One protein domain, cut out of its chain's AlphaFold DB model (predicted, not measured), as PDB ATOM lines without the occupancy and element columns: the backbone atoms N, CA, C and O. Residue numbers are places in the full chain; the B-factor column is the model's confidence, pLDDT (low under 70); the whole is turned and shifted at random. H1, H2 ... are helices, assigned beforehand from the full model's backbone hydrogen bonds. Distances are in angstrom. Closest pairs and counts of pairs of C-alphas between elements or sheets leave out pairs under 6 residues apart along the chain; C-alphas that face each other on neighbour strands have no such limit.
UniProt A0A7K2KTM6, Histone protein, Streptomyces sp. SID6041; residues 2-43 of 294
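What this domain is: This is residues 2 to 43 of the 294 residues of the protein "Histone protein" of Streptomyces sp. SID6041 (UniProt A0A7K2KTM6). Two helices, H1 and H2, meet near their ends in an open V, with the tight turn of residues 22 and 23 at its point and the rest of each helix reaching away from the other. The far parts of the arms, residues 2 to 15 of H1 and 34 to 40 of H2, stand free. The printed part has 42 residues with two named helices, H1 then H2, and no named strand; the class is all helix. It is only just loose, close to extended, with a radius of gyration of the C-alphas of 13.3 A, and it is flat, spanning 35 by 25 by 11 A.

Where its parts are: Find C-alpha 2 at (23.264, -4.095, -53.584); there H1 begins, and it takes residues 2 to 21, 28.7 A from first to last C-alpha. It ends at C-alpha 21, at (51.779, -1.059, -54.942), and its N-to-C direction is (0.99, 0.13, 0.03), nearly along x. After Thr 22 and Lys 23, H2 takes residues 24 to 40, 23.0 A from first to last C-alpha, and ends at C-alpha 40, at (38.623, 17.191, -39.299). Residues 41 to 43 follow it.

How they stand to each other: Look at Leu 19 and Ala 25: their C-alphas, the closest of H1 and H2, are 5.7 A apart. The two helices are close but not clearly touching, with 2 pairs of C-alphas within 8 A. Their lines stand at a steep tilt of 61 degrees, and they run opposite ways. Their centres are 19.8 A apart. In H1 and H2 you will find every O i to N i+4 pair within hydrogen-bond range.

The domain as a whole: The two C-alphas farthest apart are those of Asp 3 and Arg 38, at 34.9 A. The printed part has no cut, and the link from H1 to H2 is tight. In the B-factor column, the mean pLDDT of the printed part is 81.8; residues 39 and 41 are under 70.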
ATOM      1  N   GLU A   2      22.151  -3.274 -54.093       74.38
ATOM      2  CA  GLU A   2      23.264  -4.095 -53.584       74.38
ATOM      3  C   GLU A   2      24.445  -4.239 -54.553       74.38
ATOM      4  O   GLU A   2      25.586  -4.376 -54.118       74.38
ATOM      5  N   ASP A   3      24.198  -4.189 -55.862       84.44
ATOM      6  CA  ASP A   3      25.257  -4.353 -56.863       84.44
ATOM      7  C   ASP A   3      26.176  -3.134 -56.922       84.44
ATOM      8  O   ASP A   3      27.388  -3.281 -57.034       84.44
ATOM      9  N   THR A   4      25.634  -1.933 -56.720       85.56
ATOM     10  CA  THR A   4      26.419  -0.696 -56.634       85.56
ATOM     11  C   THR A   4      27.356  -0.718 -55.427       85.56
ATOM     12  O   THR A   4      28.514  -0.328 -55.544       85.56
ATOM     13  N   THR A   5      26.902  -1.246 -54.285       85.81
ATOM     14  CA  THR A   5      27.726  -1.394 -53.075       85.81
ATOM     15  C   THR A   5      28.827  -2.436 -53.263       85.81
ATOM     16  O   THR A   5      29.957  -2.215 -52.838       85.81
ATOM     17  N   LYS A   6      28.532  -3.551 -53.947       86.00
ATOM     18  CA  LYS A   6      29.526  -4.589 -54.278       86.00
ATOM     19  C   LYS A   6      30.575  -4.071 -55.262       86.00
ATOM     20  O   LYS A   6      31.758  -4.341 -55.080       86.00
ATOM     21  N   ILE A   7      30.160  -3.296 -56.264       91.12
ATOM     22  CA  ILE A   7      31.061  -2.666 -57.237       91.12
ATOM     23  C   ILE A   7      31.918  -1.595 -56.554       91.12
ATOM     24  O   ILE A   7      33.124  -1.566 -56.777       91.12
ATOM     25  N   ALA A   8      31.339  -0.770 -55.679       86.56
ATOM     26  CA  ALA A   8      32.080   0.229 -54.912       86.56
ATOM     27  C   ALA A   8      33.108  -0.420 -53.973       86.56
ATOM     28  O   ALA A   8      34.251   0.023 -53.917       86.56
ATOM     29  N   LEU A   9      32.736  -1.506 -53.289       87.19
ATOM     30  CA  LEU A   9      33.650  -2.255 -52.428       87.19
ATOM     31  C   LEU A   9      34.776  -2.912 -53.242       87.19
ATOM     32  O   LEU A   9      35.943  -2.807 -52.876       87.19
ATOM     33  N   ALA A  10      34.450  -3.546 -54.371       89.62
ATOM     34  CA  ALA A  10      35.439  -4.162 -55.254       89.62
ATOM     35  C   ALA A  10      36.395  -3.122 -55.859       89.62
ATOM     36  O   ALA A  10      37.602  -3.355 -55.913       89.62
ATOM     37  N   ALA A  11      35.877  -1.958 -56.255       91.06
ATOM     38  CA  ALA A  11      36.672  -0.841 -56.752       91.06
ATOM     39  C   ALA A  11      37.553  -0.231 -55.656       91.06
ATOM     40  O   ALA A  11      38.709   0.080 -55.920       91.06
ATOM     41  N   ALA A  12      37.056  -0.118 -54.421       88.50
ATOM     42  CA  ALA A  12      37.838   0.363 -53.285       88.50
ATOM     43  C   ALA A  12      38.983  -0.597 -52.934       88.50
ATOM     44  O   ALA A  12      40.108  -0.157 -52.711       88.50
ATOM     45  N   VAL A  13      38.732  -1.908 -52.944       88.75
ATOM     46  CA  VAL A  13      39.765  -2.923 -52.687       88.75
ATOM     47  C   VAL A  13      40.794  -2.961 -53.823       88.75
ATOM     48  O   VAL A  13      41.995  -2.968 -53.559       88.75
ATOM     49  N   ALA A  14      40.352  -2.930 -55.083       86.31
ATOM     50  CA  ALA A  14      41.251  -2.899 -56.237       86.31
ATOM     51  C   ALA A  14      42.062  -1.593 -56.301       86.31
ATOM     52  O   ALA A  14      43.270  -1.629 -56.528       86.31
ATOM     53  N   GLY A  15      41.422  -0.453 -56.038       85.19
ATOM     54  CA  GLY A  15      42.062   0.857 -55.954       85.19
ATOM     55  C   GLY A  15      43.060   0.930 -54.802       85.19
ATOM     56  O   GLY A  15      44.177   1.394 -54.999       85.19
ATOM     57  N   GLY A  16      42.713   0.382 -53.636       84.69
ATOM     58  CA  GLY A  16      43.614   0.274 -52.490       84.69
ATOM     59  C   GLY A  16      44.820  -0.625 -52.760       84.69
ATOM     60  O   GLY A  16      45.926  -0.301 -52.340       84.69
ATOM     61  N   TYR A  17      44.645  -1.715 -53.512       84.69
ATOM     62  CA  TYR A  17      45.743  -2.615 -53.873       84.69
ATOM     63  C   TYR A  17      46.687  -2.012 -54.922       84.69
ATOM     64  O   TYR A  17      47.907  -2.137 -54.809       84.69
ATOM     65  N   VAL A  18      46.141  -1.328 -55.931       80.88
ATOM     66  CA  VAL A  18      46.943  -0.634 -56.950       80.88
ATOM     67  C   VAL A  18      47.669   0.561 -56.339       80.88
ATOM     68  O   VAL A  18      48.857   0.738 -56.596       80.88
ATOM     69  N   LEU A  19      46.997   1.324 -55.474       77.31
ATOM     70  CA  LEU A  19      47.620   2.418 -54.742       77.31
ATOM     71  C   LEU A  19      48.706   1.866 -53.812       77.31
ATOM     72  O   LEU A  19      49.841   2.318 -53.892       77.31
ATOM     73  N   GLY A  20      48.429   0.805 -53.051       78.19
ATOM     74  CA  GLY A  20      49.393   0.156 -52.157       78.19
ATOM     75  C   GLY A  20      50.645  -0.409 -52.840       78.19
ATOM     76  O   GLY A  20      51.671  -0.556 -52.183       78.19
ATOM     77  N   ARG A  21      50.595  -0.684 -54.150       84.38
ATOM     78  CA  ARG A  21      51.779  -1.059 -54.942       84.38
ATOM     79  C   ARG A  21      52.672   0.120 -55.301       84.38
ATOM     80  O   ARG A  21      53.846  -0.078 -55.598       84.38
ATOM     81  N   THR A  22      52.136   1.333 -55.296       82.94
ATOM     82  CA  THR A  22      52.946   2.527 -55.505       82.94
ATOM     83  C   THR A  22      53.603   2.898 -54.182       82.94
ATOM     84  O   THR A  22      52.929   3.098 -53.172       82.94
ATOM     85  N   LYS A  23      54.932   3.017 -54.165       77.00
ATOM     86  CA  LYS A  23      55.693   3.391 -52.960       77.00
ATOM     87  C   LYS A  23      55.259   4.760 -52.401       77.00
ATOM     88  O   LYS A  23      55.310   5.005 -51.198       77.00
ATOM     89  N   LYS A  24      54.655   5.589 -53.262       80.94
ATOM     90  CA  LYS A  24      54.023   6.882 -52.955       80.94
ATOM     91  C   LYS A  24      52.741   6.781 -52.128       80.94
ATOM     92  O   LYS A  24      52.347   7.764 -51.511       80.94
ATOM     93  N   ALA A  25      52.095   5.619 -52.060       80.94
ATOM     94  CA  ALA A  25      50.879   5.469 -51.271       80.94
ATOM     95  C   ALA A  25      51.122   5.552 -49.774       80.94
ATOM     96  O   ALA A  25      50.268   6.062 -49.060       80.94
ATOM     97  N   ARG A  26      52.283   5.102 -49.289       77.56
ATOM     98  CA  ARG A  26      52.633   5.251 -47.873       77.56
ATOM     99  C   ARG A  26      52.735   6.724 -47.495       77.56
ATOM    100  O   ARG A  26      52.135   7.124 -46.507       77.56
ATOM    101  N   LEU A  27      53.409   7.521 -48.322       86.38
ATOM    102  CA  LEU A  27      53.580   8.956 -48.105       86.38
ATOM    103  C   LEU A  27      52.259   9.718 -48.304       86.38
ATOM    104  O   LEU A  27      51.877  10.539 -47.480       86.38
ATOM    105  N   ALA A  28      51.486   9.377 -49.335       84.50
ATOM    106  CA  ALA A  28      50.154   9.940 -49.528       84.50
ATOM    107  C   ALA A  28      49.213   9.586 -48.370       84.50
ATOM    108  O   ALA A  28      48.424  10.423 -47.952       84.50
ATOM    109  N   PHE A  29      49.305   8.376 -47.815       82.81
ATOM    110  CA  PHE A  29      48.481   7.952 -46.689       82.81
ATOM    111  C   PHE A  29      48.895   8.640 -45.390       82.81
ATOM    112  O   PHE A  29      48.020   9.053 -44.633       82.81
ATOM    113  N   THR A  30      50.192   8.815 -45.123       83.94
ATOM    114  CA  THR A  30      50.658   9.562 -43.943       83.94
ATOM    115  C   THR A  30      50.287  11.034 -44.045       83.94
ATOM    116  O   THR A  30      49.727  11.572 -43.092       83.94
ATOM    117  N   VAL A  31      50.500  11.663 -45.204       87.94
ATOM    118  CA  VAL A  31      50.101  13.054 -45.450       87.94
ATOM    119  C   VAL A  31      48.584  13.197 -45.381       87.94
ATOM    120  O   VAL A  31      48.104  14.078 -44.679       87.94
ATOM    121  N   ALA A  32      47.810  12.310 -46.011       83.25
ATOM    122  CA  ALA A  32      46.352  12.331 -45.931       83.25
ATOM    123  C   ALA A  32      45.854  12.112 -44.498       83.25
ATOM    124  O   ALA A  32      44.940  12.804 -44.070       83.25
ATOM    125  N   THR A  33      46.470  11.208 -43.731       81.56
ATOM    126  CA  THR A  33      46.129  10.973 -42.316       81.56
ATOM    127  C   THR A  33      46.480  12.187 -41.459       81.56
ATOM    128  O   THR A  33      45.693  12.580 -40.602       81.56
ATOM    129  N   TYR A  34      47.625  12.821 -41.707       82.69
ATOM    130  CA  TYR A  34      48.052  14.029 -41.007       82.69
ATOM    131  C   TYR A  34      47.140  15.219 -41.328       82.69
ATOM    132  O   TYR A  34      46.662  15.900 -40.419       82.69
ATOM    133  N   LEU A  35      46.820  15.436 -42.609       83.44
ATOM    134  CA  LEU A  35      45.907  16.492 -43.038       83.44
ATOM    135  C   LEU A  35      44.483  16.227 -42.548       83.44
ATOM    136  O   LEU A  35      43.830  17.156 -42.082       83.44
ATOM    137  N   ALA A  36      44.008  14.980 -42.601       77.56
ATOM    138  CA  ALA A  36      42.680  14.613 -42.123       77.56
ATOM    139  C   ALA A  36      42.568  14.750 -40.598       77.56
ATOM    140  O   ALA A  36      41.579  15.287 -40.104       77.56
ATOM    141  N   GLY A  37      43.601  14.349 -39.854       74.94
ATOM    142  CA  GLY A  37      43.678  14.574 -38.412       74.94
ATOM    143  C   GLY A  37      43.667  16.063 -38.065       74.94
ATOM    144  O   GLY A  37      42.942  16.486 -37.166       74.94
ATOM    145  N   ARG A  38      44.402  16.884 -38.828       75.25
ATOM    146  CA  ARG A  38      44.490  18.333 -38.600       75.25
ATOM    147  C   ARG A  38      43.239  19.106 -39.037       75.25
ATOM    148  O   ARG A  38      42.891  20.082 -38.383       75.25
ATOM    149  N   ARG A  39      42.570  18.709 -40.126       69.94
ATOM    150  CA  ARG A  39      41.412  19.433 -40.696       69.94
ATOM    151  C   ARG A  39      40.065  18.984 -40.142       69.94
ATOM    152  O   ARG A  39      39.172  19.815 -40.045       69.94
ATOM    153  N   PHE A  40      39.907  17.713 -39.778       72.25
ATOM    154  CA  PHE A  40      38.623  17.191 -39.299       72.25
ATOM    155  C   PHE A  40      38.559  17.032 -37.776       72.25
ATOM    156  O   PHE A  40      37.537  16.589 -37.262       72.25
ATOM    157  N   GLY A  41      39.634  17.368 -37.042       63.75
ATOM    158  CA  GLY A  41      39.687  17.205 -35.583       63.75
ATOM    159  C   GLY A  41      39.456  15.756 -35.138       63.75
ATOM    160  O   GLY A  41      39.046  15.504 -34.008       63.75
ATOM    161  N   LEU A  42      39.669  14.807 -36.052       70.56
ATOM    162  CA  LEU A  42      39.436  13.393 -35.825       70.56
ATOM    163  C   LEU A  42      40.508  12.913 -34.866       70.56
ATOM    164  O   LEU A  42      41.675  12.801 -35.243       70.56
ATOM    165  N   GLU A  43      40.119  12.640 -33.623       74.50
ATOM    166  CA  GLU A  43      41.030  12.030 -32.673       74.50
ATOM    167  C   GLU A  43      41.395  10.641 -33.228       74.50
ATOM    168  O   GLU A  43      40.521   9.771 -33.333       74.50
TER     169      GLU A  43